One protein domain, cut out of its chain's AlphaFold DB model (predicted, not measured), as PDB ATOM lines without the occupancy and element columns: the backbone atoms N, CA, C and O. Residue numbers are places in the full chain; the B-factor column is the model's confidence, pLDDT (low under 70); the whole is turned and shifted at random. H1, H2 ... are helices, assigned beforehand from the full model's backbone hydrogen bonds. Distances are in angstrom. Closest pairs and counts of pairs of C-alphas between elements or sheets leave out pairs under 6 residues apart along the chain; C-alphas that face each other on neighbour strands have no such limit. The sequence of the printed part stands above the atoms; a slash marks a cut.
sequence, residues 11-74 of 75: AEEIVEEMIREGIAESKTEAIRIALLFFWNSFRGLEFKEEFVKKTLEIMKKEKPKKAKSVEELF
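AT A GLANCE: This is residues 11 to 74 of the 75 residues of an uncharacterized protein of Candidatus Aenigmarchaeota archaeon (UniProt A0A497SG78). Three helices make an open, loosely joined shape: the longest, H2, has H1 set across its first end, while H3 is held off from both of them and linked to H2 by the chain alone. A stretch with no named element, residues 62 to 74, leads away from H3, and its residues 66 to 72 stick out. The printed part has 64 residues, with H1, H2 and H3 in that order and no named strand; the class is all helix. The whole is loose, with a radius of gyration of the C-alphas of 13.5 A, and spans 33 by 29 by 23 A.

HOW THE PARTS SIT: H2, residues 27 to 43, touches H1, residues 11 to 20, with residues 27 to 31 alone. The closest C-alphas of the two helices are those of Val 15 and Ala 30, 5.7 A apart. Their lines stand at 70.1 degrees, only just about perpendicular. H3, residues 49 to 61, is apart from H1 and from H2. In H1, H2 and H3 every O i to N i+4 pair is within hydrogen-bond range. Residues 41 to 46, of which 41 to 43 belong to H2, stand free, and so do residues 56 to 64, of which 56 to 61 belong to H3.

IN THESE COORDINATES: H2 measures 24.7 A from its first to its last C-alpha, beginning at C-alpha 27 (172.740, 157.820, 329.738). H1 measures 14.4 A and begins at C-alpha 11 (169.324, 167.501, 325.829). H3 measures 18.7 A and ends at C-alpha 61 (164.463, 139.249, 317.473).

THE WHOLE: The two C-alphas farthest apart are those of Glu 21 and Glu 71, at 35.0 A. The printed part has no cut. The link from H2 to H3 is tight, with 5 residues, and the link from H1 to H2 is short, with 6. The mean pLDDT of the printed part is 70.2, and residues 40 to 74 are under 70.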
ATOM      1  N   ALA A  11     169.435 168.953 326.016       77.88
ATOM      2  CA  ALA A  11     169.324 167.501 325.829       77.88
ATOM      3  C   ALA A  11     170.196 166.698 326.813       77.88
ATOM      4  O   ALA A  11     169.860 165.568 327.158       77.88
ATOM      5  N   GLU A  12     171.326 167.265 327.242       88.19
ATOM      6  CA  GLU A  12     172.167 166.676 328.284       88.19
ATOM      7  C   GLU A  12     171.505 166.820 329.657       88.19
ATOM      8  O   GLU A  12     171.439 165.836 330.389       88.19
ATOM      9  N   GLU A  13     170.917 167.984 329.946       88.06
ATOM     10  CA  GLU A  13     170.175 168.245 331.189       88.06
ATOM     11  C   GLU A  13     169.016 167.258 331.387       88.06
ATOM     12  O   GLU A  13     168.910 166.656 332.453       88.06
ATOM     13  N   ILE A  14     168.216 167.001 330.345       85.94
ATOM     14  CA  ILE A  14     167.119 166.016 330.390       85.94
ATOM     15  C   ILE A  14     167.644 164.620 330.739       85.94
ATOM     16  O   ILE A  14     167.071 163.918 331.569       85.94
ATOM     17  N   VAL A  15     168.738 164.191 330.102       91.62
ATOM     18  CA  VAL A  15     169.319 162.866 330.361       91.62
ATOM     19  C   VAL A  15     169.833 162.767 331.796       91.62
ATOM     20  O   VAL A  15     169.665 161.728 332.433       91.62
ATOM     21  N   GLU A  16     170.453 163.824 332.315       94.00
ATOM     22  CA  GLU A  16     170.923 163.864 333.700       94.00
ATOM     23  C   GLU A  16     169.775 163.872 334.712       94.00
ATOM     24  O   GLU A  16     169.869 163.197 335.737       94.00
ATOM     25  N   GLU A  17     168.686 164.580 334.423       91.38
ATOM     26  CA  GLU A  17     167.474 164.593 335.243       91.38
ATOM     27  C   GLU A  17     166.819 163.209 335.292       91.38
ATOM     28  O   GLU A  17     166.563 162.693 336.376       91.38
ATOM     29  N   MET A  18     166.664 162.533 334.147       89.75
ATOM     30  CA  MET A  18     166.127 161.166 334.100       89.75
ATOM     31  C   MET A  18     166.932 160.183 334.958       89.75
ATOM     32  O   MET A  18     166.359 159.280 335.566       89.75
ATOM     33  N   ILE A  19     168.255 160.345 335.015       93.25
ATOM     34  CA  ILE A  19     169.108 159.505 335.862       93.25
ATOM     35  C   ILE A  19     168.942 159.875 337.337       93.25
ATOM     36  O   ILE A  19     168.814 158.996 338.185       93.25
ATOM     37  N   ARG A  20     168.926 161.174 337.650       94.12
ATOM     38  CA  ARG A  20     168.782 161.685 339.019       94.12
ATOM     39  C   ARG A  20     167.473 161.247 339.670       94.12
ATOM     40  O   ARG A  20     167.482 160.861 340.833       94.12
ATOM     41  N   GLU A  21     166.387 161.268 338.907       90.81
ATOM     42  CA  GLU A  21     165.052 160.851 339.348       90.81
ATOM     43  C   GLU A  21     164.870 159.320 339.347       90.81
ATOM     44  O   GLU A  21     163.798 158.814 339.670       90.81
ATOM     45  N   GLY A  22     165.901 158.551 338.969       87.81
ATOM     46  CA  GLY A  22     165.852 157.087 338.939       87.81
ATOM     47  C   GLY A  22     164.984 156.506 337.818       87.81
ATOM     48  O   GLY A  22     164.652 155.324 337.849       87.81
ATOM     49  N   ILE A  23     164.619 157.314 336.819       86.25
ATOM     50  CA  ILE A  23     163.871 156.879 335.628       86.25
ATOM     51  C   ILE A  23     164.771 156.037 334.709       86.25
ATOM     52  O   ILE A  23     164.284 155.156 334.002       86.25
ATOM     53  N   ALA A  24     166.080 156.304 334.711       92.81
ATOM     54  CA  ALA A  24     167.086 155.554 333.967       92.81
ATOM     55  C   ALA A  24     168.344 155.308 334.815       92.81
ATOM     56  O   ALA A  24     168.806 156.195 335.522       92.81
ATOM     57  N   GLU A  25     168.975 154.145 334.681       91.62
ATOM     58  CA  GLU A  25     170.225 153.795 335.371       91.62
ATOM     59  C   GLU A  25     171.468 154.313 334.627       91.62
ATOM     60  O   GLU A  25     172.576 154.347 335.164       91.62
ATOM     61  N   SER A  26     171.322 154.710 333.356       94.31
ATOM     62  CA  SER A  26     172.435 155.178 332.524       94.31
ATOM     63  C   SER A  26     172.008 156.158 331.430       94.31
ATOM     64  O   SER A  26     170.858 156.174 330.992       94.31
ATOM     65  N   LYS A  27     172.976 156.916 330.884       91.00
ATOM     66  CA  LYS A  27     172.740 157.820 329.738       91.00
ATOM     67  C   LYS A  27     172.169 157.074 328.527       91.00
ATOM     68  O   LYS A  27     171.299 157.580 327.828       91.00
ATOM     69  N   THR A  28     172.645 155.852 328.275       91.56
ATOM     70  CA  THR A  28     172.145 155.016 327.173       91.56
ATOM     71  C   THR A  28     170.694 154.600 327.385       91.56
ATOM     72  O   THR A  28     169.922 154.578 326.429       91.56
ATOM     73  N   GLU A  29     170.320 154.264 328.614       87.56
ATOM     74  CA  GLU A  29     168.946 153.904 328.946       87.56
ATOM     75  C   GLU A  29     167.999 155.100 328.845       87.56
ATOM     76  O   GLU A  29     166.960 154.984 328.197       87.56
ATOM     77  N   ALA A  30     168.402 156.267 329.352       90.62
ATOM     78  CA  ALA A  30     167.628 157.501 329.233       90.62
ATOM     79  C   ALA A  30     167.302 157.831 327.766       90.62
ATOM     80  O   ALA A  30     166.149 158.078 327.414       90.62
ATOM     81  N   ILE A  31     168.298 157.733 326.874       89.94
ATOM     82  CA  ILE A  31     168.103 157.950 325.431       89.94
ATOM     83  C   ILE A  31     167.126 156.924 324.838       89.94
ATOM     84  O   ILE A  31     166.285 157.282 324.016       89.94
ATOM     85  N   ARG A  32     167.201 155.649 325.243       89.50
ATOM     86  CA  ARG A  32     166.262 154.616 324.768       89.50
ATOM     87  C   ARG A  32     164.832 154.926 325.194       89.50
ATOM     88  O   ARG A  32     163.939 154.853 324.357       89.50
ATOM     89  N   ILE A  33     164.623 155.302 326.453       86.81
ATOM     90  CA  ILE A  33     163.305 155.685 326.977       86.81
ATOM     91  C   ILE A  33     162.755 156.889 326.205       86.81
ATOM     92  O   ILE A  33     161.615 156.846 325.746       86.81
ATOM     93  N   ALA A  34     163.573 157.919 325.979       84.56
ATOM     94  CA  ALA A  34     163.169 159.102 325.221       84.56
ATOM     95  C   ALA A  34     162.753 158.763 323.777       84.56
ATOM     96  O   ALA A  34     161.727 159.246 323.298       84.56
ATOM     97  N   LEU A  35     163.497 157.888 323.091       85.50
ATOM     98  CA  LEU A  35     163.150 157.430 321.740       85.50
ATOM     99  C   LEU A  35     161.849 156.621 321.712       85.50
ATOM    100  O   LEU A  35     161.040 156.796 320.800       85.50
ATOM    101  N   LEU A  36     161.621 155.765 322.712       83.12
ATOM    102  CA  LEU A  36     160.363 155.030 322.856       83.12
ATOM    103  C   LEU A  36     159.186 155.982 323.077       83.12
ATOM    104  O   LEU A  36     158.142 155.820 322.448       83.12
ATOM    105  N   PHE A  37     159.364 156.994 323.926       79.88
ATOM    106  CA  PHE A  37     158.345 158.003 324.190       79.88
ATOM    107  C   PHE A  37     158.033 158.847 322.947       79.88
ATOM    108  O   PHE A  37     156.862 159.067 322.629       79.88
ATOM    109  N   PHE A  38     159.065 159.264 322.204       78.38
ATOM    110  CA  PHE A  38     158.920 159.963 320.926       78.38
ATOM    111  C   PHE A  38     158.139 159.117 319.913       78.38
ATOM    112  O   PHE A  38     157.153 159.588 319.347       78.38
ATOM    113  N   TRP A  39     158.522 157.847 319.738       71.62
ATOM    114  CA  TRP A  39     157.823 156.918 318.848       71.62
ATOM    115  C   TRP A  39     156.351 156.738 319.234       71.62
ATOM    116  O   TRP A  39     155.473 156.735 318.370       71.62
ATOM    117  N   ASN A  40     156.074 156.631 320.534       66.69
ATOM    118  CA  ASN A  40     154.725 156.474 321.058       66.69
ATOM    119  C   ASN A  40     153.858 157.724 320.821       66.69
ATOM    120  O   ASN A  40     152.731 157.621 320.338       66.69
ATOM    121  N   SER A  41     154.421 158.906 321.085       64.38
ATOM    122  CA  SER A  41     153.760 160.201 320.880       64.38
ATOM    123  C   SER A  41     153.472 160.470 319.402       64.38
ATOM    124  O   SER A  41     152.424 161.010 319.064       64.38
ATOM    125  N   PHE A  42     154.366 160.038 318.506       65.31
ATOM    126  CA  PHE A  42     154.200 160.199 317.060       65.31
ATOM    127  C   PHE A  42     153.141 159.254 316.461       65.31
ATOM    128  O   PHE A  42     152.560 159.562 315.423       65.31
ATOM    129  N   ARG A  43     152.864 158.106 317.101       63.47
ATOM    130  CA  ARG A  43     151.872 157.121 316.624       63.47
ATOM    131  C   ARG A  43     150.548 157.105 317.394       63.47
ATOM    132  O   ARG A  43     149.672 156.324 317.032       63.47
ATOM    133  N   GLY A  44     150.384 157.946 318.417       55.69
ATOM    134  CA  GLY A  44     149.130 158.073 319.170       55.69
ATOM    135  C   GLY A  44     148.713 156.809 319.933       55.69
ATOM    136  O   GLY A  44     147.524 156.590 320.145       55.69
ATOM    137  N   LEU A  45     149.665 155.951 320.313       52.09
ATOM    138  CA  LEU A  45     149.380 154.726 321.062       52.09
ATOM    139  C   LEU A  45     149.491 155.015 322.571       52.09
ATOM    140  O   LEU A  45     150.446 155.625 323.039       52.09
ATOM    141  N   GLU A  46     148.497 154.622 323.364       52.78
ATOM    142  CA  GLU A  46     148.583 154.727 324.826       52.78
ATOM    143  C   GLU A  46     149.673 153.784 325.363       52.78
ATOM    144  O   GLU A  46     149.807 152.647 324.904       52.78
ATOM    145  N   PHE A  47     150.450 154.247 326.346       51.00
ATOM    146  CA  PHE A  47     151.588 153.530 326.933       51.00
ATOM    147  C   PHE A  47     151.118 152.320 327.769       51.00
ATOM    148  O   PHE A  47     151.050 152.373 328.993       51.00
ATOM    149  N   LYS A  48     150.730 151.223 327.107       60.34
ATOM    150  CA  LYS A  48     150.319 149.963 327.752       60.34
ATOM    151  C   LYS A  48     151.527 149.052 327.958       60.34
ATOM    152  O   LYS A  48     152.401 148.969 327.100       60.34
ATOM    153  N   GLU A  49     151.554 148.315 329.068       51.28
ATOM    154  CA  GLU A  49     152.593 147.327 329.420       51.28
ATOM    155  C   GLU A  49     152.907 146.346 328.268       51.28
ATOM    156  O   GLU A  49     154.050 145.937 328.052       51.28
ATOM    157  N   GLU A  50     151.893 146.031 327.464       56.25
ATOM    158  CA  GLU A  50     151.986 145.226 326.244       56.25
ATOM    159  C   GLU A  50     152.940 145.806 325.189       56.25
ATOM    160  O   GLU A  50     153.643 145.054 324.514       56.25
ATOM    161  N   PHE A  51     153.031 147.132 325.074       56.44
ATOM    162  CA  PHE A  51     153.953 147.807 324.162       56.44
ATOM    163  C   PHE A  51     155.408 147.647 324.612       56.44
ATOM    164  O   PHE A  51     156.270 147.335 323.789       56.44
ATOM    165  N   VAL A  52     155.684 147.791 325.913       57.47
ATOM    166  CA  VAL A  52     157.030 147.584 326.475       57.47
ATOM    167  C   VAL A  52     157.461 146.134 326.258       57.47
ATOM    168  O   VAL A  52     158.542 145.884 325.724       57.47
ATOM    169  N   LYS A  53     156.583 145.171 326.564       61.59
ATOM    170  CA  LYS A  53     156.839 143.742 326.330       61.59
ATOM    171  C   LYS A  53     157.096 143.438 324.852       61.59
ATOM    172  O   LYS A  53     158.082 142.775 324.530       61.59
ATOM    173  N   LYS A  54     156.274 143.973 323.944       59.22
ATOM    174  CA  LYS A  54     156.417 143.772 322.493       59.22
ATOM    175  C   LYS A  54     157.682 144.424 321.936       59.22
ATOM    176  O   LYS A  54     158.343 143.840 321.082       59.22
ATOM    177  N   THR A  55     158.063 145.592 322.443       55.22
ATOM    178  CA  THR A  55     159.278 146.295 322.011       55.22
ATOM    179  C   THR A  55     160.535 145.569 322.475       55.22
ATOM    180  O   THR A  55     161.446 145.345 321.681       55.22
ATOM    181  N   LEU A  56     160.555 145.100 323.726       60.41
ATOM    182  CA  LEU A  56     161.633 144.251 324.232       60.41
ATOM    183  C   LEU A  56     161.735 142.928 323.456       60.41
ATOM    184  O   LEU A  56     162.842 142.453 323.215       60.41
ATOM    185  N   GLU A  57     160.618 142.335 323.023       67.12
ATOM    186  CA  GLU A  57     160.642 141.161 322.142       67.12
ATOM    187  C   GLU A  57     161.206 141.454 320.748       67.12
ATOM    188  O   GLU A  57     162.008 140.667 320.242       67.12
ATOM    189  N   ILE A  58     160.807 142.563 320.120       61.56
ATOM    190  CA  ILE A  58     161.316 142.961 318.800       61.56
ATOM    191  C   ILE A  58     162.820 143.216 318.883       61.56
ATOM    192  O   ILE A  58     163.563 142.691 318.066       61.56
ATOM    193  N   MET A  59     163.299 143.897 319.927       54.84
ATOM    194  CA  MET A  59     164.734 144.124 320.142       54.84
ATOM    195  C   MET A  59     165.534 142.834 320.375       54.84
ATOM    196  O   MET A  59     166.729 142.796 320.088       54.84
ATOM    197  N   LYS A  60     164.901 141.770 320.888       60.78
ATOM    198  CA  LYS A  60     165.525 140.440 320.998       60.78
ATOM    199  C   LYS A  60     165.586 139.714 319.651       60.78
ATOM    200  O   LYS A  60     166.515 138.942 319.428       60.78
ATOM    201  N   LYS A  61     164.596 139.925 318.777       61.25
ATOM    202  CA  LYS A  61     164.463 139.249 317.473       61.25
ATOM    203  C   LYS A  61     165.220 139.970 316.355       61.25
ATOM    204  O   LYS A  61     165.805 139.323 315.490       61.25
ATOM    205  N   GLU A  62     165.249 141.295 316.380       48.91
ATOM    206  CA  GLU A  62     165.921 142.111 315.380       48.91
ATOM    207  C   GLU A  62     167.366 142.376 315.800       48.91
ATOM    208  O   GLU A  62     167.656 143.152 316.711       48.91
ATOM    209  N   LYS A  63     168.315 141.744 315.098       52.56
ATOM    210  CA  LYS A  63     169.706 142.204 315.148       52.56
ATOM    211  C   LYS A  63     169.722 143.667 314.692       52.56
ATOM    212  O   LYS A  63     169.098 143.969 313.675       52.56
ATOM    213  N   PRO A  64     170.447 144.562 315.386       51.84
ATOM    214  CA  PRO A  64     170.470 145.976 315.039       51.84
ATOM    215  C   PRO A  64     170.890 146.126 313.577       51.84
ATOM    216  O   PRO A  64     172.031 145.794 313.234       51.84
ATOM    217  N   LYS A  65     169.974 146.601 312.724       52.09
ATOM    218  CA  LYS A  65     170.301 146.977 311.350       52.09
ATOM    219  C   LYS A  65     171.378 148.056 311.437       52.09
ATOM    220  O   LYS A  65     171.164 149.120 312.012       52.09
ATOM    221  N   LYS A  66     172.575 147.744 310.937       43.50
ATOM    222  CA  LYS A  66     173.621 148.747 310.738       43.50
ATOM    223  C   LYS A  66     173.228 149.562 309.512       43.50
ATOM    224  O   LYS A  66     173.661 149.218 308.419       43.50
ATOM    225  N   ALA A  67     172.384 150.571 309.704       49.12
ATOM    226  CA  ALA A  67     172.160 151.581 308.681       49.12
ATOM    227  C   ALA A  67     173.496 152.293 308.436       49.12
ATOM    228  O   ALA A  67     174.150 152.746 309.383       49.12
ATOM    229  N   LYS A  68     173.959 152.293 307.187       53.47
ATOM    230  CA  LYS A  68     175.215 152.939 306.786       53.47
ATOM    231  C   LYS A  68     175.030 154.438 306.562       53.47
ATOM    232  O   LYS A  68     176.026 155.159 306.567       53.47
ATOM    233  N   SER A  69     173.790 154.900 306.413       49.03
ATOM    234  CA  SER A  69     173.437 156.311 306.272       49.03
ATOM    235  C   SER A  69     172.114 156.636 306.974       49.03
ATOM    236  O   SER A  69     171.396 155.742 307.424       49.03
ATOM    237  N   VAL A  70     171.825 157.930 307.127       47.19
ATOM    238  CA  VAL A  70     170.607 158.420 307.794       47.19
ATOM    239  C   VAL A  70     169.370 158.148 306.934       47.19
ATOM    240  O   VAL A  70     168.295 157.904 307.467       47.19
ATOM    241  N   GLU A  71     169.533 158.125 305.613       56.78
ATOM    242  CA  GLU A  71     168.484 157.879 304.622       56.78
ATOM    243  C   GLU A  71     167.922 156.449 304.715       56.78
ATOM    244  O   GLU A  71     166.714 156.264 304.620       56.78
ATOM    245  N   GLU A  72     168.759 155.452 305.029       48.53
ATOM    246  CA  GLU A  72     168.349 154.044 305.216       48.53
ATOM    247  C   GLU A  72     167.459 153.810 306.459       48.53
ATOM    248  O   GLU A  72     166.980 152.698 306.680       48.53
ATOM    249  N   LEU A  73     167.261 154.825 307.312       45.62
ATOM    250  CA  LEU A  73     166.392 154.739 308.493       45.62
ATOM    251  C   LEU A  73     164.924 155.089 308.198       45.62
ATOM    252  O   LEU A  73     164.081 154.864 309.069       45.62
ATOM    253  N   PHE A  74     164.627 155.653 307.022       50.06
ATOM    254  CA  PHE A  74     163.304 156.181 306.666       50.06
ATOM    255  C   PHE A  74     162.640 155.484 305.455       50.06
ATOM    256  O   PHE A  74     161.558 155.912 305.053       50.06
TER     257      PHE A  74